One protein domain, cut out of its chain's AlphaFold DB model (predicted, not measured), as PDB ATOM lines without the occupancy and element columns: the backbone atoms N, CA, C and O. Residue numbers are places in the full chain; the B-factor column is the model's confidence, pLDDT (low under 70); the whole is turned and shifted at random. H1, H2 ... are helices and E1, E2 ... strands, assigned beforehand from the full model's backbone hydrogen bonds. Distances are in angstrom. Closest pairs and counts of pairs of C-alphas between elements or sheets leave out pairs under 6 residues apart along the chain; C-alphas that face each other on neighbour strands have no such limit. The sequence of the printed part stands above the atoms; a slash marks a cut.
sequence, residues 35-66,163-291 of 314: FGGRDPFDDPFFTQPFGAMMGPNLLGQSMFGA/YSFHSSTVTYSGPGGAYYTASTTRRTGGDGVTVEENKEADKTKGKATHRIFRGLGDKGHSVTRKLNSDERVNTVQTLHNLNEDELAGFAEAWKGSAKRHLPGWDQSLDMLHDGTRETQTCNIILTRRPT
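This is residues 35 to 66 and 163 to 291 of the 314 residues of the protein "Hypothetical protein" of Spirodela intermedia (UniProt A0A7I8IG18). A broad, twisted sheet of seven strands makes a wall, with H2 crossing one end of it on one face. The unnamed stretch 48 to 66 lies over that face, and residues 262 to 281 pass there before swinging round to edge strand E7; the opposite face is bare. The 161 printed residues include H1, E1 to E6, H2 and E7 in that order; the class is mixed, and the mixed sheet runs E1 E2 E3 E4 E5 E6 E7. It is compact, with a radius of gyration of the C-alphas of 16.3 A, and spans 48 by 36 by 36 A.

H1, residues 44 to 47, only grazes the sheet with residues 45 to 46. E1 (164 to 174), E2 (177 to 188), E3 (193 to 202), E4 (207 to 216), E5 (219 to 227) and E6 (233 to 240) form a meander of hairpins, each strand the antiparallel neighbour of the one before. Within hydrogen-bond range are N 168 and O 184, 2.9 A, N 183 and O 199, 2.8 A, N 198 and O 211, 2.8 A, N 212 and O 223, 3.0 A, and N 224 and O 236, 2.8 A. H2, residues 247 to 261, makes two layers with the sheet, a helix on one face, at a height of 9.0 A; Leu 216 and Trp 254 are the closest C-alphas of E4 and H2, 6.1 A. H2 runs across the strands, at 79 degrees to E5 on the local plane, with 10 of 11 O i to N i+4 pairs within range. E7, residues 282 to 287, is parallel to E6 at 25 degrees, with N 285 and O 237 at 2.9 A; E6, H2 and E7 form a strand-helix-strand unit, parallel neighbours with a helix between, its crossover right-handed.

H1 begins at C-alpha 44 (195.586, 275.304, 274.432). E1 measures 33.9 A, E2 33.5 A with a bend of 60 degrees at residue 180, and H2 20.2 A. E7 ends at C-alpha 287 (203.329, 300.298, 288.185).

The C-alphas of Pro 175 and Thr 291 are farthest apart, 52.7 A. Residues 67 to 162 are not printed; C-alphas 66 and 163 are 22.2 A apart. The link H2 to E7 is long. The pLDDT is under 70 at residues 35 to 66, 264 to 282 and 288 to 291.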
ATOM      1  N   PHE A  35     199.170 266.732 282.531       49.06
ATOM      2  CA  PHE A  35     198.713 267.582 281.414       49.06
ATOM      3  C   PHE A  35     197.649 266.826 280.583       49.06
ATOM      4  O   PHE A  35     197.591 266.921 279.357       49.06
ATOM      5  N   GLY A  36     196.863 265.953 281.228       44.69
ATOM      6  CA  GLY A  36     195.837 265.136 280.564       44.69
ATOM      7  C   GLY A  36     196.368 264.201 279.464       44.69
ATOM      8  O   GLY A  36     195.642 263.888 278.524       44.69
ATOM      9  N   GLY A  37     197.640 263.797 279.535       43.25
ATOM     10  CA  GLY A  37     198.318 263.003 278.500       43.25
ATOM     11  C   GLY A  37     198.738 263.772 277.244       43.25
ATOM     12  O   GLY A  37     199.273 263.156 276.325       43.25
ATOM     13  N   ARG A  38     198.524 265.090 277.192       49.25
ATOM     14  CA  ARG A  38     198.978 265.957 276.096       49.25
ATOM     15  C   ARG A  38     200.355 266.533 276.401       49.25
ATOM     16  O   ARG A  38     200.779 266.584 277.557       49.25
ATOM     17  N   ASP A  39     201.064 266.949 275.359       55.22
ATOM     18  CA  ASP A  39     202.317 267.665 275.549       55.22
ATOM     19  C   ASP A  39     202.020 269.101 276.035       55.22
ATOM     20  O   ASP A  39     201.195 269.776 275.413       55.22
ATOM     21  N   PRO A  40     202.671 269.618 277.101       54.31
ATOM     22  CA  PRO A  40     202.629 271.045 277.422       54.31
ATOM     23  C   PRO A  40     203.017 271.972 276.257       54.31
ATOM     24  O   PRO A  40     202.700 273.155 276.330       54.31
ATOM     25  N   PHE A  41     203.678 271.494 275.196       54.34
ATOM     26  CA  PHE A  41     203.946 272.297 273.993       54.34
ATOM     27  C   PHE A  41     202.752 272.399 273.021       54.34
ATOM     28  O   PHE A  41     202.694 273.363 272.258       54.34
ATOM     29  N   ASP A  42     201.776 271.485 273.110       52.91
ATOM     30  CA  ASP A  42     200.533 271.481 272.314       52.91
ATOM     31  C   ASP A  42     199.316 272.052 273.074       52.91
ATOM     32  O   ASP A  42     198.254 272.290 272.488       52.91
ATOM     33  N   ASP A  43     199.453 272.274 274.385       57.62
ATOM     34  CA  ASP A  43     198.380 272.719 275.279       57.62
ATOM     35  C   ASP A  43     197.678 273.997 274.754       57.62
ATOM     36  O   ASP A  43     198.367 274.961 274.392       57.62
ATOM     37  N   PRO A  44     196.325 274.073 274.736       57.31
ATOM     38  CA  PRO A  44     195.586 275.304 274.432       57.31
ATOM     39  C   PRO A  44     196.031 276.523 275.258       57.31
ATOM     40  O   PRO A  44     195.870 277.655 274.809       57.31
ATOM     41  N   PHE A  45     196.669 276.348 276.412       61.09
ATOM     42  CA  PHE A  45     197.355 277.423 277.123       61.09
ATOM     43  C   PHE A  45     198.383 278.179 276.252       61.09
ATOM     44  O   PHE A  45     198.436 279.408 276.314       61.09
ATOM     45  N   PHE A  46     199.156 277.479 275.414       57.31
ATOM     46  CA  PHE A  46     200.129 278.076 274.487       57.31
ATOM     47  C   PHE A  46     199.628 278.173 273.045       57.31
ATOM     48  O   PHE A  46     199.998 279.121 272.345       57.31
ATOM     49  N   THR A  47     198.821 277.208 272.594       52.84
ATOM     50  CA  THR A  47     198.315 277.165 271.213       52.84
ATOM     51  C   THR A  47     197.081 278.047 271.017       52.84
ATOM     52  O   THR A  47     196.917 278.605 269.929       52.84
ATOM     53  N   GLN A  48     196.269 278.302 272.058       53.97
ATOM     54  CA  GLN A  48     195.281 279.383 272.008       53.97
ATOM     55  C   GLN A  48     195.918 280.745 272.334       53.97
ATOM     56  O   GLN A  48     196.635 280.903 273.332       53.97
ATOM     57  N   PRO A  49     195.596 281.776 271.538       52.28
ATOM     58  CA  PRO A  49     196.023 283.147 271.780       52.28
ATOM     59  C   PRO A  49     195.350 283.788 273.002       52.28
ATOM     60  O   PRO A  49     194.252 283.405 273.394       52.28
ATOM     61  N   PHE A  50     195.936 284.880 273.512       51.75
ATOM     62  CA  PHE A  50     195.277 285.762 274.494       51.75
ATOM     63  C   PHE A  50     193.895 286.257 274.019       51.75
ATOM     64  O   PHE A  50     192.986 286.419 274.835       51.75
ATOM     65  N   GLY A  51     193.726 286.447 272.704       41.53
ATOM     66  CA  GLY A  51     192.473 286.886 272.080       41.53
ATOM     67  C   GLY A  51     191.280 285.935 272.243       41.53
ATOM     68  O   GLY A  51     190.158 286.357 272.004       41.53
ATOM     69  N   ALA A  52     191.474 284.686 272.685       39.19
ATOM     70  CA  ALA A  52     190.364 283.764 272.949       39.19
ATOM     71  C   ALA A  52     189.648 284.009 274.297       39.19
ATOM     72  O   ALA A  52     188.601 283.418 274.540       39.19
ATOM     73  N   MET A  53     190.208 284.839 275.192       39.97
ATOM     74  CA  MET A  53     189.677 285.036 276.556       39.97
ATOM     75  C   MET A  53     189.584 286.499 277.016       39.97
ATOM     76  O   MET A  53     188.880 286.781 277.984       39.97
ATOM     77  N   MET A  54     190.239 287.449 276.340       40.12
ATOM     78  CA  MET A  54     189.970 288.878 276.543       40.12
ATOM     79  C   MET A  54     189.093 289.421 275.417       40.12
ATOM     80  O   MET A  54     189.394 289.229 274.245       40.12
ATOM     81  N   GLY A  55     188.022 290.127 275.795       37.81
ATOM     82  CA  GLY A  55     187.105 290.773 274.854       37.81
ATOM     83  C   GLY A  55     187.798 291.781 273.917       37.81
ATOM     84  O   GLY A  55     188.919 292.215 274.198       37.81
ATOM     85  N   PRO A  56     187.114 292.197 272.835       32.97
ATOM     86  CA  PRO A  56     187.681 292.398 271.488       32.97
ATOM     87  C   PRO A  56     188.764 293.479 271.272       32.97
ATOM     88  O   PRO A  56     189.165 293.709 270.134       32.97
ATOM     89  N   ASN A  57     189.260 294.156 272.315       39.25
ATOM     90  CA  ASN A  57     189.971 295.431 272.171       39.25
ATOM     91  C   ASN A  57     191.446 295.462 272.631       39.25
ATOM     92  O   ASN A  57     192.097 296.473 272.370       39.25
ATOM     93  N   LEU A  58     191.993 294.455 273.340       45.56
ATOM     94  CA  LEU A  58     193.252 294.660 274.105       45.56
ATOM     95  C   LEU A  58     194.461 293.748 273.813       45.56
ATOM     96  O   LEU A  58     195.585 294.259 273.864       45.56
ATOM     97  N   LEU A  59     194.307 292.454 273.500       45.62
ATOM     98  CA  LEU A  59     195.445 291.596 273.118       45.62
ATOM     99  C   LEU A  59     195.123 290.671 271.950       45.62
ATOM    100  O   LEU A  59     194.210 289.855 272.019       45.62
ATOM    101  N   GLY A  60     195.957 290.765 270.917       45.12
ATOM    102  CA  GLY A  60     195.956 289.846 269.792       45.12
ATOM    103  C   GLY A  60     196.605 288.498 270.102       45.12
ATOM    104  O   GLY A  60     196.961 288.155 271.234       45.12
ATOM    105  N   GLN A  61     196.768 287.726 269.039       44.31
ATOM    106  CA  GLN A  61     197.391 286.419 269.035       44.31
ATOM    107  C   GLN A  61     198.889 286.481 269.337       44.31
ATOM    108  O   GLN A  61     199.546 287.499 269.137       44.31
ATOM    109  N   SER A  62     199.441 285.351 269.789       48.06
ATOM    110  CA  SER A  62     200.888 285.158 269.905       48.06
ATOM    111  C   SER A  62     201.514 285.359 268.517       48.06
ATOM    112  O   SER A  62     201.384 284.503 267.640       48.06
ATOM    113  N   MET A  63     202.206 286.482 268.293       47.81
ATOM    114  CA  MET A  63     202.748 286.888 266.977       47.81
ATOM    115  C   MET A  63     203.993 286.089 266.534       47.81
ATOM    116  O   MET A  63     204.800 286.541 265.714       47.81
ATOM    117  N   PHE A  64     204.145 284.915 267.139       48.94
ATOM    118  CA  PHE A  64     205.165 283.892 266.950       48.94
ATOM    119  C   PHE A  64     204.530 282.482 266.945       48.94
ATOM    120  O   PHE A  64     205.233 281.493 267.088       48.94
ATOM    121  N   GLY A  65     203.197 282.381 266.828       45.03
ATOM    122  CA  GLY A  65     202.433 281.130 266.880       45.03
ATOM    123  C   GLY A  65     201.280 281.157 265.879       45.03
ATOM    124  O   GLY A  65     200.149 281.445 266.246       45.03
ATOM    125  N   ALA A  66     201.620 280.917 264.610       40.91
ATOM    126  CA  ALA A  66     200.689 280.732 263.485       40.91
ATOM    127  C   ALA A  66     201.389 280.155 262.234       40.91
ATOM    128  O   ALA A  66     200.748 279.525 261.401       40.91
ATOM    129  N   TYR A 163     215.531 299.012 263.557       87.31
ATOM    130  CA  TYR A 163     214.872 297.779 263.988       87.31
ATOM    131  C   TYR A 163     215.901 296.791 264.547       87.31
ATOM    132  O   TYR A 163     216.997 296.646 264.005       87.31
ATOM    133  N   SER A 164     215.539 296.079 265.611       87.25
ATOM    134  CA  SER A 164     216.316 294.973 266.165       87.25
ATOM    135  C   SER A 164     215.412 293.814 266.575       87.25
ATOM    136  O   SER A 164     214.298 293.998 267.079       87.25
ATOM    137  N   PHE A 165     215.926 292.607 266.361       88.50
ATOM    138  CA  PHE A 165     215.271 291.344 266.657       88.50
ATOM    139  C   PHE A 165     216.189 290.504 267.539       88.50
ATOM    140  O   PHE A 165     217.349 290.299 267.194       88.50
ATOM    141  N   HIS A 166     215.669 290.023 268.663       85.38
ATOM    142  CA  HIS A 166     216.360 289.093 269.548       85.38
ATOM    143  C   HIS A 166     215.414 287.931 269.842       85.38
ATOM    144  O   HIS A 166     214.257 288.162 270.187       85.38
ATOM    145  N   SER A 167     215.890 286.697 269.727       80.56
ATOM    146  CA  SER A 167     215.157 285.498 270.132       80.56
ATOM    147  C   SER A 167     216.131 284.540 270.806       80.56
ATOM    148  O   SER A 167     217.279 284.423 270.375       80.56
ATOM    149  N   SER A 168     215.691 283.901 271.881       79.19
ATOM    150  CA  SER A 168     216.458 282.911 272.631       79.19
ATOM    151  C   SER A 168     215.508 281.839 273.149       79.19
ATOM    152  O   SER A 168     214.561 282.177 273.861       79.19
ATOM    153  N   THR A 169     215.788 280.576 272.835       80.75
ATOM    154  CA  THR A 169     215.072 279.404 273.353       80.75
ATOM    155  C   THR A 169     216.065 278.492 274.070       80.75
ATOM    156  O   THR A 169     217.175 278.284 273.584       80.75
ATOM    157  N   VAL A 170     215.666 277.951 275.218       82.56
ATOM    158  CA  VAL A 170     216.382 276.920 275.977       82.56
ATOM    159  C   VAL A 170     215.406 275.781 276.229       82.56
ATOM    160  O   VAL A 170     214.359 276.003 276.832       82.56
ATOM    161  N   THR A 171     215.764 274.572 275.805       81.62
ATOM    162  CA  THR A 171     215.005 273.341 276.056       81.62
ATOM    163  C   THR A 171     215.901 272.353 276.787       81.62
ATOM    164  O   THR A 171     217.032 272.107 276.362       81.62
ATOM    165  N   TYR A 172     215.392 271.768 277.868       83.12
ATOM    166  CA  TYR A 172     216.010 270.639 278.552       83.12
ATOM    167  C   TYR A 172     215.180 269.377 278.310       83.12
ATOM    168  O   TYR A 172     213.972 269.342 278.567       83.12
ATOM    169  N   SER A 173     215.860 268.336 277.833       87.50
ATOM    170  CA  SER A 173     215.271 267.048 277.465       87.50
ATOM    171  C   SER A 173     215.930 265.902 278.219       87.50
ATOM    172  O   SER A 173     217.093 265.981 278.612       87.50
ATOM    173  N   GLY A 174     215.171 264.829 278.416       81.00
ATOM    174  CA  GLY A 174     215.632 263.572 279.000       81.00
ATOM    175  C   GLY A 174     214.995 262.370 278.293       81.00
ATOM    176  O   GLY A 174     214.401 262.536 277.227       81.00
ATOM    177  N   PRO A 175     215.062 261.164 278.885       78.00
ATOM    178  CA  PRO A 175     214.532 259.942 278.268       78.00
ATOM    179  C   PRO A 175     213.027 259.975 277.936       78.00
ATOM    180  O   PRO A 175     212.583 259.233 277.070       78.00
ATOM    181  N   GLY A 176     212.249 260.841 278.600       75.81
ATOM    182  CA  GLY A 176     210.819 261.082 278.342       75.81
ATOM    183  C   GLY A 176     210.519 262.323 277.482       75.81
ATOM    184  O   GLY A 176     209.450 262.922 277.628       75.81
ATOM    185  N   GLY A 177     211.471 262.752 276.646       80.81
ATOM    186  CA  GLY A 177     211.370 263.955 275.815       80.81
ATOM    187  C   GLY A 177     211.753 265.247 276.546       80.81
ATOM    188  O   GLY A 177     212.429 265.226 277.578       80.81
ATOM    189  N   ALA A 178     211.334 266.387 275.993       76.50
ATOM    190  CA  ALA A 178     211.507 267.693 276.625       76.50
ATOM    191  C   ALA A 178     210.682 267.787 277.923       76.50
ATOM    192  O   ALA A 178     209.508 267.405 277.961       76.50
ATOM    193  N   TYR A 179     211.308 268.280 278.996       81.44
ATOM    194  CA  TYR A 179     210.683 268.441 280.317       81.44
ATOM    195  C   TYR A 179     210.656 269.890 280.813       81.44
ATOM    196  O   TYR A 179     209.874 270.220 281.705       81.44
ATOM    197  N   TYR A 180     211.476 270.762 280.230       83.50
ATOM    198  CA  TYR A 180     211.431 272.203 280.443       83.50
ATOM    199  C   TYR A 180     211.773 272.910 279.138       83.50
ATOM    200  O   TYR A 180     212.765 272.553 278.501       83.50
ATOM    201  N   THR A 181     211.015 273.943 278.779       79.50
ATOM    202  CA  THR A 181     211.405 274.871 277.714       79.50
ATOM    203  C   THR A 181     211.048 276.296 278.100       79.50
ATOM    204  O   THR A 181     209.921 276.562 278.507       79.50
ATOM    205  N   ALA A 182     211.979 277.223 277.889       82.31
ATOM    206  CA  ALA A 182     211.725 278.655 277.931       82.31
ATOM    207  C   ALA A 182     212.141 279.300 276.605       82.31
ATOM    208  O   ALA A 182     213.253 279.072 276.129       82.31
ATOM    209  N   SER A 183     211.282 280.134 276.019       78.19
ATOM    210  CA  SER A 183     211.650 281.045 274.934       78.19
ATOM    211  C   SER A 183     211.330 282.491 275.288       78.19
ATOM    212  O   SER A 183     210.379 282.798 276.002       78.19
ATOM    213  N   THR A 184     212.146 283.409 274.786       82.25
ATOM    214  CA  THR A 184     211.907 284.851 274.858       82.25
ATOM    215  C   THR A 184     212.249 285.459 273.509       82.25
ATOM    216  O   THR A 184     213.347 285.249 272.994       82.25
ATOM    217  N   THR A 185     211.316 286.213 272.932       80.12
ATOM    218  CA  THR A 185     211.497 286.882 271.643       80.12
ATOM    219  C   THR A 185     211.071 288.341 271.727       80.12
ATOM    220  O   THR A 185     209.922 288.659 272.031       80.12
ATOM    221  N   ARG A 186     212.007 289.244 271.427       86.25
ATOM    222  CA  ARG A 186     211.844 290.693 271.513       86.25
ATOM    223  C   ARG A 186     212.072 291.351 270.155       86.25
ATOM    224  O   ARG A 186     213.129 291.191 269.542       86.25
ATOM    225  N   ARG A 187     211.103 292.162 269.725       88.25
ATOM    226  CA  ARG A 187     211.240 293.109 268.611       88.25
ATOM    227  C   ARG A 187     211.307 294.526 269.182       88.25
ATOM    228  O   ARG A 187     210.519 294.880 270.057       88.25
ATOM    229  N   THR A 188     212.264 295.333 268.741       89.19
ATOM    230  CA  THR A 188     212.365 296.758 269.108       89.19
ATOM    231  C   THR A 188     212.563 297.565 267.834       89.19
ATOM    232  O   THR A 188     213.486 297.273 267.078       89.19
ATOM    233  N   GLY A 189     211.678 298.523 267.579       89.00
ATOM    234  CA  GLY A 189     211.710 299.396 266.409       89.00
ATOM    235  C   GLY A 189     212.286 300.779 266.708       89.00
ATOM    236  O   GLY A 189     212.766 301.056 267.808       89.00
ATOM    237  N   GLY A 190     212.163 301.672 265.724       84.31
ATOM    238  CA  GLY A 190     212.226 303.115 265.967       84.31
ATOM    239  C   GLY A 190     211.080 303.597 266.870       84.31
ATOM    240  O   GLY A 190     210.207 302.815 267.245       84.31
ATOM    241  N   ASP A 191     211.092 304.886 267.218       83.88
ATOM    242  CA  ASP A 191     210.035 305.539 268.019       83.88
ATOM    243  C   ASP A 191     209.809 304.908 269.417       83.88
ATOM    244  O   ASP A 191     208.750 305.017 270.023       83.88
ATOM    245  N   GLY A 192     210.807 304.183 269.943       87.00
ATOM    246  CA  GLY A 192     210.704 303.489 271.232       87.00
ATOM    247  C   GLY A 192     209.695 302.332 271.251       87.00
ATOM    248  O   GLY A 192     209.349 301.851 272.332       87.00
ATOM    249  N   VAL A 193     209.218 301.873 270.089       91.06
ATOM    250  CA  VAL A 193     208.260 300.765 269.996       91.06
ATOM    251  C   VAL A 193     208.938 299.454 270.374       91.06
ATOM    252  O   VAL A 193     209.931 299.046 269.768       91.06
ATOM    253  N   THR A 194     208.363 298.740 271.334       90.12
ATOM    254  CA  THR A 194     208.817 297.415 271.765       90.12
ATOM    255  C   THR A 194     207.667 296.415 271.810       90.12
ATOM    256  O   THR A 194     206.534 296.751 272.157       90.12
ATOM    257  N   VAL A 195     207.984 295.160 271.497       89.62
ATOM    258  CA  VAL A 195     207.202 293.992 271.915       89.62
ATOM    259  C   VAL A 195     208.147 292.891 272.385       89.62
ATOM    260  O   VAL A 195     209.158 292.618 271.737       89.62
ATOM    261  N   GLU A 196     207.826 292.266 273.509       88.44
ATOM    262  CA  GLU A 196     208.538 291.118 274.077       88.44
ATOM    263  C   GLU A 196     207.505 290.025 274.382       88.44
ATOM    264  O   GLU A 196     206.543 290.271 275.107       88.44
ATOM    265  N   GLU A 197     207.673 288.835 273.809       83.81
ATOM    266  CA  GLU A 197     206.963 287.625 274.230       83.81
ATOM    267  C   GLU A 197     207.928 286.727 275.010       83.81
ATOM    268  O   GLU A 197     209.071 286.543 274.594       83.81
ATOM    269  N   ASN A 198     207.463 286.154 276.118       85.38
ATOM    270  CA  ASN A 198     208.143 285.107 276.872       85.38
ATOM    271  C   ASN A 198     207.155 283.947 277.103       85.38
ATOM    272  O   ASN A 198     205.995 284.180 277.453       85.38
ATOM    273  N   LYS A 199     207.602 282.713 276.873       84.38
ATOM    274  CA  LYS A 199     206.854 281.469 277.078       84.38
ATOM    275  C   LYS A 199     207.745 280.491 277.835       84.38
ATOM    276  O   LYS A 199     208.810 280.140 277.338       84.38
ATOM    277  N   GLU A 200     207.298 280.021 278.991       86.44
ATOM    278  CA  GLU A 200     208.011 279.062 279.839       86.44
ATOM    279  C   GLU A 200     207.076 277.909 280.211       86.44
ATOM    280  O   GLU A 200     205.997 278.146 280.750       86.44
ATOM    281  N   ALA A 201     207.483 276.669 279.947       85.19
ATOM    282  CA  ALA A 201     206.744 275.458 280.286       85.19
ATOM    283  C   ALA A 201     207.626 274.502 281.094       85.19
ATOM    284  O   ALA A 201     208.761 274.213 280.709       85.19
ATOM    285  N   ASP A 202     207.081 273.976 282.187       85.44
ATOM    286  CA  ASP A 202     207.750 273.051 283.094       85.44
ATOM    287  C   ASP A 202     206.875 271.812 283.331       85.44
ATOM    288  O   ASP A 202     205.961 271.792 284.168       85.44
ATOM    289  N   LYS A 203     207.208 270.747 282.596       77.81
ATOM    290  CA  LYS A 203     206.551 269.437 282.658       77.81
ATOM    291  C   LYS A 203     206.734 268.776 284.029       77.81
ATOM    292  O   LYS A 203     205.877 268.013 284.455       77.81
ATOM    293  N   THR A 204     207.817 269.104 284.743       79.06
ATOM    294  CA  THR A 204     208.139 268.549 286.074       79.06
ATOM    295  C   THR A 204     207.345 269.188 287.212       79.06
ATOM    296  O   THR A 204     207.318 268.646 288.315       79.06
ATOM    297  N   LYS A 205     206.701 270.340 286.972       80.75
ATOM    298  CA  LYS A 205     205.931 271.073 287.995       80.75
ATOM    299  C   LYS A 205     204.451 271.265 287.654       80.75
ATOM    300  O   LYS A 205     203.755 271.896 288.450       80.75
ATOM    301  N   GLY A 206     203.988 270.777 286.499       76.88
ATOM    302  CA  GLY A 206     202.623 271.015 286.016       76.88
ATOM    303  C   GLY A 206     202.340 272.501 285.770       76.88
ATOM    304  O   GLY A 206     201.265 272.981 286.110       76.88
ATOM    305  N   LYS A 207     203.338 273.278 285.323       84.38
ATOM    306  CA  LYS A 207     203.265 274.751 285.301       84.38
ATOM    307  C   LYS A 207     203.694 275.321 283.962       84.38
ATOM    308  O   LYS A 207     204.668 274.867 283.367       84.38
ATOM    309  N   ALA A 208     202.995 276.363 283.533       84.00
ATOM    310  CA  ALA A 208     203.296 277.088 282.309       84.00
ATOM    311  C   ALA A 208     203.007 278.584 282.478       84.00
ATOM    312  O   ALA A 208     202.055 278.965 283.152       84.00
ATOM    313  N   THR A 209     203.826 279.440 281.874       84.75
ATOM    314  CA  THR A 209     203.707 280.903 281.923       84.75
ATOM    315  C   THR A 209     203.850 281.466 280.512       84.75
ATOM    316  O   THR A 209     204.775 281.111 279.786       84.75
ATOM    317  N   HIS A 210     202.953 282.367 280.115       85.75
ATOM    318  CA  HIS A 210     202.998 283.062 278.826       85.75
ATOM    319  C   HIS A 210     202.794 284.555 279.072       85.75
ATOM    320  O   HIS A 210     201.744 284.975 279.556       85.75
ATOM    321  N   ARG A 211     203.813 285.360 278.763       86.62
ATOM    322  CA  ARG A 211     203.833 286.816 278.926       86.62
ATOM    323  C   ARG A 211     203.974 287.490 277.570       86.62
ATOM    324  O   ARG A 211     204.918 287.200 276.841       86.62
ATOM    325  N   ILE A 212     203.106 288.451 277.276       86.00
ATOM    326  CA  ILE A 212     203.339 289.456 276.231       86.00
ATOM    327  C   ILE A 212     203.515 290.814 276.912       86.00
ATOM    328  O   ILE A 212     202.791 291.146 277.850       86.00
ATOM    329  N   PHE A 213     204.477 291.603 276.446       89.12
ATOM    330  CA  PHE A 213     204.675 293.010 276.786       89.12
ATOM    331  C   PHE A 213     204.689 293.840 275.500       89.12
ATOM    332  O   PHE A 213     205.404 293.506 274.558       89.12
ATOM    333  N   ARG A 214     203.910 294.923 275.473       90.25
ATOM    334  CA  ARG A 214     203.843 295.943 274.418       90.25
ATOM    335  C   ARG A 214     204.275 297.273 275.044       90.25
ATOM    336  O   ARG A 214     203.656 297.699 276.015       90.25
ATOM    337  N   GLY A 215     205.313 297.924 274.523       91.12
ATOM    338  CA  GLY A 215     205.818 299.210 275.028       91.12
ATOM    339  C   GLY A 215     205.956 300.274 273.937       91.12
ATOM    340  O   GLY A 215     206.245 299.947 272.786       91.12
ATOM    341  N   LEU A 216     205.744 301.538 274.304       91.81
ATOM    342  CA  LEU A 216     205.906 302.727 273.461       91.81
ATOM    343  C   LEU A 216     206.519 303.841 274.317       91.81
ATOM    344  O   LEU A 216     205.861 304.367 275.215       91.81
ATOM    345  N   GLY A 217     207.782 304.181 274.060       88.62
ATOM    346  CA  GLY A 217     208.509 305.154 274.878       88.62
ATOM    347  C   GLY A 217     208.662 304.670 276.323       88.62
ATOM    348  O   GLY A 217     209.186 303.585 276.563       88.62
ATOM    349  N   ASP A 218     208.205 305.465 277.289       88.94
ATOM    350  CA  ASP A 218     208.194 305.135 278.719       88.94
ATOM    351  C   ASP A 218     206.958 304.324 279.163       88.94
ATOM    352  O   ASP A 218     206.954 303.747 280.257       88.94
ATOM    353  N   LYS A 219     205.919 304.262 278.324       91.81
ATOM    354  CA  LYS A 219     204.641 303.590 278.592       91.81
ATOM    355  C   LYS A 219     204.668 302.133 278.137       91.81
ATOM    356  O   LYS A 219     205.256 301.799 277.108       91.81
ATOM    357  N   GLY A 220     203.999 301.246 278.871       90.56
ATOM    358  CA  GLY A 220     203.904 299.842 278.473       90.56
ATOM    359  C   GLY A 220     202.813 299.045 279.171       90.56
ATOM    360  O   GLY A 220     202.448 299.316 280.310       90.56
ATOM    361  N   HIS A 221     202.315 298.025 278.482       89.12
ATOM    362  CA  HIS A 221     201.292 297.097 278.946       89.12
ATOM    363  C   HIS A 221     201.824 295.670 278.808       89.12
ATOM    364  O   HIS A 221     202.237 295.261 277.721       89.12
ATOM    365  N   SER A 222     201.813 294.899 279.894       87.81
ATOM    366  CA  SER A 222     202.048 293.455 279.859       87.81
ATOM    367  C   SER A 222     200.808 292.692 280.286       87.81
ATOM    368  O   SER A 222     200.106 293.129 281.193       87.81
ATOM    369  N   VAL A 223     200.581 291.518 279.702       84.81
ATOM    370  CA  VAL A 223     199.669 290.519 280.264       84.81
ATOM    371  C   VAL A 223     200.394 289.191 280.362       84.81
ATOM    372  O   VAL A 223     201.075 288.764 279.427       84.81
ATOM    373  N   THR A 224     200.254 288.558 281.523       84.00
ATOM    374  CA  THR A 224     200.843 287.264 281.854       84.00
ATOM    375  C   THR A 224     199.721 286.284 282.183       84.00
ATOM    376  O   THR A 224     199.002 286.472 283.167       84.00
ATOM    377  N   ARG A 225     199.571 285.246 281.358       83.81
ATOM    378  CA  ARG A 225     198.806 284.030 281.672       83.81
ATOM    379  C   ARG A 225     199.736 283.069 282.416       83.81
ATOM    380  O   ARG A 225     200.912 282.964 282.059       83.81
ATOM    381  N   LYS A 226     199.231 282.359 283.424       85.00
ATOM    382  CA  LYS A 226     199.971 281.315 284.151       85.00
ATOM    383  C   LYS A 226     199.073 280.132 284.497       85.00
ATOM    384  O   LYS A 226     198.140 280.284 285.281       85.00
ATOM    385  N   LEU A 227     199.374 278.971 283.926       83.44
ATOM    386  CA  LEU A 227     198.828 277.678 284.318       83.44
ATOM    387  C   LEU A 227     199.545 277.212 285.589       83.44
ATOM    388  O   LEU A 227     200.780 277.209 285.662       83.44
ATOM    389  N   ASN A 228     198.763 276.838 286.593       83.56
ATOM    390  CA  ASN A 228     199.262 276.279 287.842       83.56
ATOM    391  C   ASN A 228     199.191 274.746 287.811       83.56
ATOM    392  O   ASN A 228     198.435 274.177 287.030       83.56
ATOM    393  N   SER A 229     199.884 274.110 288.758       80.50
ATOM    394  CA  SER A 229     199.796 272.669 289.067       80.50
ATOM    395  C   SER A 229     198.369 272.168 289.306       80.50
ATOM    396  O   SER A 229     198.099 270.978 289.222       80.50
ATOM    397  N   ASP A 230     197.474 273.095 289.627       77.19
ATOM    398  CA  ASP A 230     196.098 272.878 290.040       77.19
ATOM    399  C   ASP A 230     195.140 272.994 288.829       77.19
ATOM    400  O   ASP A 230     193.963 273.312 289.002       77.19
ATOM    401  N   GLU A 231     195.681 272.889 287.604       72.00
ATOM    402  CA  GLU A 231     195.067 273.096 286.271       72.00
ATOM    403  C   GLU A 231     194.422 274.481 286.031       72.00
ATOM    404  O   GLU A 231     194.026 274.831 284.920       72.00
ATOM    405  N   ARG A 232     194.361 275.337 287.056       78.44
ATOM    406  CA  ARG A 232     193.801 276.692 286.972       78.44
ATOM    407  C   ARG A 232     194.736 277.648 286.243       78.44
ATOM    408  O   ARG A 232     195.897 277.806 286.630       78.44
ATOM    409  N   VAL A 233     194.192 278.374 285.269       79.88
ATOM    410  CA  VAL A 233     194.854 279.507 284.610       79.88
ATOM    411  C   VAL A 233     194.573 280.801 285.377       79.88
ATOM    412  O   VAL A 233     193.425 281.206 285.544       79.88
ATOM    413  N   ASN A 234     195.634 281.478 285.812       82.12
ATOM    414  CA  ASN A 234     195.591 282.842 286.334       82.12
ATOM    415  C   ASN A 234     195.983 283.830 285.228       82.12
ATOM    416  O   ASN A 234     196.967 283.597 284.526       82.12
ATOM    417  N   THR A 235     195.293 284.968 285.129       81.81
ATOM    418  CA  THR A 235     195.669 286.061 284.215       81.81
ATOM    419  C   THR A 235     195.903 287.358 284.989       81.81
ATOM    420  O   THR A 235     195.048 287.815 285.751       81.81
ATOM    421  N   VAL A 236     197.080 287.954 284.790       84.25
ATOM    422  CA  VAL A 236     197.505 289.218 285.405       84.25
ATOM    423  C   VAL A 236     197.847 290.221 284.310       84.25
ATOM    424  O   VAL A 236     198.702 289.948 283.466       84.25
ATOM    425  N   GLN A 237     197.212 291.391 284.343       86.38
ATOM    426  CA  GLN A 237     197.643 292.553 283.567       86.38
ATOM    427  C   GLN A 237     198.621 293.394 284.396       86.38
ATOM    428  O   GLN A 237     198.504 293.498 285.617       86.38
ATOM    429  N   THR A 238     199.585 294.032 283.742       87.12
ATOM    430  CA  THR A 238     200.456 295.040 284.349       87.12
ATOM    431  C   THR A 238     200.545 296.261 283.451       87.12
ATOM    432  O   THR A 238     200.898 296.163 282.277       87.12
ATOM    433  N   LEU A 239     200.266 297.420 284.036       89.44
ATOM    434  CA  LEU A 239     200.376 298.726 283.405       89.44
ATOM    435  C   LEU A 239     201.641 299.415 283.931       89.44
ATOM    436  O   LEU A 239     201.805 299.573 285.140       89.44
ATOM    437  N   HIS A 240     202.549 299.799 283.036       86.88
ATOM    438  CA  HIS A 240     203.774 300.544 283.332       86.88
ATOM    439  C   HIS A 240     203.654 301.971 282.802       86.88
ATOM    440  O   HIS A 240     203.565 302.194 281.594       86.88
ATOM    441  N   ASN A 241     203.661 302.931 283.727       90.62
ATOM    442  CA  ASN A 241     203.420 304.357 283.485       90.62
ATOM    443  C   ASN A 241     202.130 304.659 282.690       90.62
ATOM    444  O   ASN A 241     202.032 305.661 281.985       90.62
ATOM    445  N   LEU A 242     201.138 303.775 282.828       88.31
ATOM    446  CA  LEU A 242     199.818 303.838 282.209       88.31
ATOM    447  C   LEU A 242     198.726 303.766 283.274       88.31
ATOM    448  O   LEU A 242     198.935 303.212 284.355       88.31
ATOM    449  N   ASN A 243     197.559 304.288 282.914       86.69
ATOM    450  CA  ASN A 243     196.320 304.190 283.672       86.69
ATOM    451  C   ASN A 243     195.303 303.329 282.901       86.69
ATOM    452  O   ASN A 243     195.487 303.055 281.715       86.69
ATOM    453  N   GLU A 244     194.258 302.857 283.582       85.06
ATOM    454  CA  GLU A 244     193.270 301.925 283.011       85.06
ATOM    455  C   GLU A 244     192.389 302.588 281.935       85.06
ATOM    456  O   GLU A 244     192.023 301.948 280.952       85.06
ATOM    457  N   ASP A 245     192.122 303.887 282.075       87.31
ATOM    458  CA  ASP A 245     191.441 304.751 281.105       87.31
ATOM    459  C   ASP A 245     192.325 305.082 279.888       87.31
ATOM    460  O   ASP A 245     191.868 305.034 278.745       87.31
ATOM    461  N   GLU A 246     193.620 305.329 280.105       88.62
ATOM    462  CA  GLU A 246     194.593 305.549 279.023       88.62
ATOM    463  C   GLU A 246     194.859 304.296 278.169       88.62
ATOM    464  O   GLU A 246     195.385 304.404 277.058       88.62
ATOM    465  N   LEU A 247     194.519 303.101 278.667       86.62
ATOM    466  CA  LEU A 247     194.908 301.823 278.070       86.62
ATOM    467  C   LEU A 247     194.404 301.638 276.630       86.62
ATOM    468  O   LEU A 247     195.133 301.101 275.793       86.62
ATOM    469  N   ALA A 248     193.192 302.108 276.322       85.94
ATOM    470  CA  ALA A 248     192.628 302.028 274.974       85.94
ATOM    471  C   ALA A 248     193.407 302.908 273.978       85.94
ATOM    472  O   ALA A 248     193.839 302.427 272.930       85.94
ATOM    473  N   GLY A 249     193.667 304.170 274.342       86.31
ATOM    474  CA  GLY A 249     194.457 305.096 273.525       86.31
ATOM    475  C   GLY A 249     195.917 304.655 273.378       86.31
ATOM    476  O   GLY A 249     196.495 304.774 272.298       86.31
ATOM    477  N   PHE A 250     196.502 304.064 274.427       89.75
ATOM    478  CA  PHE A 250     197.817 303.425 274.339       89.75
ATOM    479  C   PHE A 250     197.817 302.256 273.347       89.75
ATOM    480  O   PHE A 250     198.730 302.167 272.531       89.75
ATOM    481  N   ALA A 251     196.817 301.369 273.391       86.50
ATOM    482  CA  ALA A 251     196.748 300.216 272.494       86.50
ATOM    483  C   ALA A 251     196.640 300.640 271.018       86.50
ATOM    484  O   ALA A 251     197.322 300.064 270.166       86.50
ATOM    485  N   GLU A 252     195.849 301.675 270.716       88.56
ATOM    486  CA  GLU A 252     195.738 302.238 269.366       88.56
ATOM    487  C   GLU A 252     197.038 302.922 268.911       88.56
ATOM    488  O   GLU A 252     197.562 302.594 267.841       88.56
ATOM    489  N   ALA A 253     197.614 303.809 269.733       88.81
ATOM    490  CA  ALA A 253     198.874 304.487 269.423       88.81
ATOM    491  C   ALA A 253     200.025 303.484 269.219       88.81
ATOM    492  O   ALA A 253     200.767 303.565 268.235       88.81
ATOM    493  N   TRP A 254     200.119 302.480 270.097       90.19
ATOM    494  CA  TRP A 254     201.080 301.388 269.989       90.19
ATOM    495  C   TRP A 254     200.886 300.599 268.686       90.19
ATOM    496  O   TRP A 254     201.859 300.372 267.969       90.19
ATOM    497  N   LYS A 255     199.644 300.248 268.313       86.88
ATOM    498  CA  LYS A 255     199.322 299.555 267.047       86.88
ATOM    499  C   LYS A 255     199.681 300.403 265.816       86.88
ATOM    500  O   LYS A 255     200.146 299.858 264.809       86.88
ATOM    501  N   GLY A 256     199.517 301.724 265.905       86.69
ATOM    502  CA  GLY A 256     199.910 302.693 264.880       86.69
ATOM    503  C   GLY A 256     201.425 302.753 264.652       86.69
ATOM    504  O   GLY A 256     201.879 302.589 263.516       86.69
ATOM    505  N   SER A 257     202.216 302.929 265.717       87.88
ATOM    506  CA  SER A 257     203.684 302.954 265.617       87.88
ATOM    507  C   SER A 257     204.280 301.558 265.349       87.88
ATOM    508  O   SER A 257     205.244 301.449 264.590       87.88
ATOM    509  N   ALA A 258     203.672 300.468 265.835       86.06
ATOM    510  CA  ALA A 258     204.065 299.092 265.503       86.06
ATOM    511  C   ALA A 258     204.014 298.821 263.993       86.06
ATOM    512  O   ALA A 258     205.004 298.357 263.428       86.06
ATOM    513  N   LYS A 259     202.929 299.215 263.310       83.69
ATOM    514  CA  LYS A 259     202.798 299.086 261.844       83.69
ATOM    515  C   LYS A 259     203.882 299.845 261.058       83.69
ATOM    516  O   LYS A 259     204.150 299.503 259.909       83.69
ATOM    517  N   ARG A 260     204.499 300.872 261.656       86.38
ATOM    518  CA  ARG A 260     205.556 301.702 261.041       86.38
ATOM    519  C   ARG A 260     206.974 301.240 261.383       86.38
ATOM    520  O   ARG A 260     207.881 301.432 260.577       86.38
ATOM    521  N   HIS A 261     207.179 300.664 262.569       85.94
ATOM    522  CA  HIS A 261     208.515 300.439 263.137       85.94
ATOM    523  C   HIS A 261     208.843 298.974 263.466       85.94
ATOM    524  O   HIS A 261     210.004 298.667 263.740       85.94
ATOM    525  N   LEU A 262     207.867 298.063 263.388       83.88
ATOM    526  CA  LEU A 262     208.052 296.617 263.526       83.88
ATOM    527  C   LEU A 262     207.744 295.913 262.183       83.88
ATOM    528  O   LEU A 262     206.618 295.459 261.975       83.88
ATOM    529  N   PRO A 263     208.708 295.802 261.245       76.50
ATOM    530  CA  PRO A 263     208.528 295.015 260.025       76.50
ATOM    531  C   PRO A 263     208.120 293.571 260.351       76.50
ATOM    532  O   PRO A 263     208.700 292.924 261.223       76.50
ATOM    533  N   GLY A 264     207.100 293.073 259.648       66.75
ATOM    534  CA  GLY A 264     206.482 291.775 259.936       66.75
ATOM    535  C   GLY A 264     205.459 291.784 261.080       66.75
ATOM    536  O   GLY A 264     204.961 290.717 261.429       66.75
ATOM    537  N   TRP A 265     205.117 292.945 261.658       67.75
ATOM    538  CA  TRP A 265     203.929 293.072 262.506       67.75
ATOM    539  C   TRP A 265     202.659 293.132 261.645       67.75
ATOM    540  O   TRP A 265     202.342 294.153 261.032       67.75
ATOM    541  N   ASP A 266     201.940 292.016 261.605       57.31
ATOM    542  CA  ASP A 266     200.630 291.880 260.972       57.31
ATOM    543  C   ASP A 266     199.483 292.318 261.916       57.31
ATOM    544  O   ASP A 266     199.622 292.306 263.138       57.31
ATOM    545  N   GLN A 267     198.347 292.731 261.337       50.81
ATOM    546  CA  GLN A 267     197.138 293.139 262.069       50.81
ATOM    547  C   GLN A 267     196.012 292.089 262.032       50.81
ATOM    548  O   GLN A 267     195.067 292.219 262.810       50.81
ATOM    549  N   SER A 268     196.102 291.054 261.186       40.00
ATOM    550  CA  SER A 268     195.181 289.904 261.197       40.00
ATOM    551  C   SER A 268     195.239 289.173 262.545       40.00
ATOM    552  O   SER A 268     194.207 288.887 263.155       40.00
ATOM    553  N   LEU A 269     196.455 289.024 263.085       46.75
ATOM    554  CA  LEU A 269     196.734 288.522 264.434       46.75
ATOM    555  C   LEU A 269     196.057 289.330 265.563       46.75
ATOM    556  O   LEU A 269     195.931 288.804 266.661       46.75
ATOM    557  N   ASP A 270     195.608 290.573 265.359       45.28
ATOM    558  CA  ASP A 270     194.839 291.323 266.373       45.28
ATOM    559  C   ASP A 270     193.307 291.160 266.222       45.28
ATOM    560  O   ASP A 270     192.587 291.633 267.095       45.28
ATOM    561  N   MET A 271     192.786 290.558 265.139       32.59
ATOM    562  CA  MET A 271     191.348 290.641 264.782       32.59
ATOM    563  C   MET A 271     190.614 289.296 264.643       32.59
ATOM    564  O   MET A 271     189.411 289.281 264.406       32.59
ATOM    565  N   LEU A 272     191.297 288.160 264.798       35.38
ATOM    566  CA  LEU A 272     190.755 286.831 264.464       35.38
ATOM    567  C   LEU A 272     189.812 286.209 265.527       35.38
ATOM    568  O   LEU A 272     189.588 285.003 265.492       35.38
ATOM    569  N   HIS A 273     189.323 286.974 266.512       37.59
ATOM    570  CA  HIS A 273     188.548 286.450 267.653       37.59
ATOM    571  C   HIS A 273     187.361 287.356 268.033       37.59
ATOM    572  O   HIS A 273     187.475 288.218 268.902       37.59
ATOM    573  N   ASP A 274     186.198 287.097 267.431       28.52
ATOM    574  CA  ASP A 274     184.893 287.412 268.027       28.52
ATOM    575  C   ASP A 274     184.179 286.082 268.302       28.52
ATOM    576  O   ASP A 274     183.633 285.450 267.397       28.52
ATOM    577  N   GLY A 275     184.307 285.572 269.530       30.03
ATOM    578  CA  GLY A 275     183.876 284.211 269.843       30.03
ATOM    579  C   GLY A 275     184.036 283.816 271.308       30.03
ATOM    580  O   GLY A 275     185.113 283.417 271.734       30.03
ATOM    581  N   THR A 276     182.906 283.782 272.019       30.55
ATOM    582  CA  THR A 276     182.729 283.253 273.390       30.55
ATOM    583  C   THR A 276     183.274 284.137 274.523       30.55
ATOM    584  O   THR A 276     184.398 284.621 274.503       30.55
ATOM    585  N   ARG A 277     182.449 284.343 275.560       33.56
ATOM    586  CA  ARG A 277     182.793 285.096 276.776       33.56
ATOM    587  C   ARG A 277     182.895 284.152 277.974       33.56
ATOM    588  O   ARG A 277     181.869 283.817 278.559       33.56
ATOM    589  N   GLU A 278     184.108 283.798 278.388       34.59
ATOM    590  CA  GLU A 278     184.341 283.217 279.716       34.59
ATOM    591  C   GLU A 278     184.760 284.295 280.721       34.59
ATOM    592  O   GLU A 278     185.708 285.049 280.504       34.59
ATOM    593  N   THR A 279     184.069 284.374 281.859       35.06
ATOM    594  CA  THR A 279     184.379 285.339 282.924       35.06
ATOM    595  C   THR A 279     185.507 284.836 283.826       35.06
ATOM    596  O   THR A 279     185.257 284.366 284.938       35.06
ATOM    597  N   GLN A 280     186.753 284.952 283.367       44.91
ATOM    598  CA  GLN A 280     187.935 284.698 284.198       44.91
ATOM    599  C   GLN A 280     188.356 285.954 284.979       44.91
ATOM    600  O   GLN A 280     188.354 287.071 284.458       44.91
ATOM    601  N   THR A 281     188.728 285.787 286.252       48.50
ATOM    602  CA  THR A 281     189.127 286.897 287.131       48.50
ATOM    603  C   THR A 281     190.511 287.426 286.761       48.50
ATOM    604  O   THR A 281     191.529 286.835 287.126       48.50
ATOM    605  N   CYS A 282     190.547 288.559 286.064       51.47
ATOM    606  CA  CYS A 282     191.779 289.277 285.751       51.47
ATOM    607  C   CYS A 282     192.157 290.213 286.908       51.47
ATOM    608  O   CYS A 282     191.330 291.009 287.352       51.47
ATOM    609  N   ASN A 283     193.406 290.148 287.375       71.88
ATOM    610  CA  ASN A 283     193.942 291.114 288.340       71.88
ATOM    611  C   ASN A 283     194.834 292.128 287.606       71.88
ATOM    612  O   ASN A 283     195.661 291.731 286.780       71.88
ATOM    613  N   ILE A 284     194.684 293.420 287.910       73.19
ATOM    614  CA  ILE A 284     195.462 294.509 287.297       73.19
ATOM    615  C   ILE A 284     196.511 295.008 288.298       73.19
ATOM    616  O   ILE A 284     196.212 295.239 289.471       73.19
ATOM    617  N   ILE A 285     197.750 295.175 287.832       81.50
ATOM    618  CA  ILE A 285     198.865 295.734 288.604       81.50
ATOM    619  C   ILE A 285     199.292 297.063 287.973       81.50
ATOM    620  O   ILE A 285     199.834 297.097 286.869       81.50
ATOM    621  N   LEU A 286     199.083 298.165 288.690       78.44
ATOM    622  CA  LEU A 286     199.568 299.492 288.306       78.44
ATOM    623  C   LEU A 286     201.005 299.691 288.806       78.44
ATOM    624  O   LEU A 286     201.267 299.647 290.009       78.44
ATOM    625  N   THR A 287     201.932 299.957 287.888       72.75
ATOM    626  CA  THR A 287     203.329 300.298 288.185       72.75
ATOM    627  C   THR A 287     203.658 301.686 287.638       72.75
ATOM    628  O   THR A 287     203.524 301.966 286.447       72.75
ATOM    629  N   ARG A 288     204.092 302.587 288.521       61.16
ATOM    630  CA  ARG A 288     204.565 303.934 288.172       61.16
ATOM    631  C   ARG A 288     205.980 304.111 288.705       61.16
ATOM    632  O   ARG A 288     206.276 303.662 289.813       61.16
ATOM    633  N   ARG A 289     206.851 304.778 287.946       49.19
ATOM    634  CA  ARG A 289     208.162 305.198 288.465       49.19
ATOM    635  C   ARG A 289     207.946 306.350 289.459       49.19
ATOM    636  O   ARG A 289     207.151 307.239 289.151       49.19
ATOM    637  N   PRO A 290     208.628 306.384 290.617       37.72
ATOM    638  CA  PRO A 290     208.619 307.573 291.459       37.72
ATOM    639  C   PRO A 290     209.321 308.710 290.708       37.72
ATOM    640  O   PRO A 290     210.504 308.610 290.379       37.72
ATOM    641  N   THR A 291     208.597 309.789 290.418       38.25
ATOM    642  CA  THR A 291     209.196 311.019 289.897       38.25
ATOM    643  C   THR A 291     210.058 311.652 290.987       38.25
ATOM    644  O   THR A 291     209.637 311.795 292.135       38.25
TER     645      THR A 291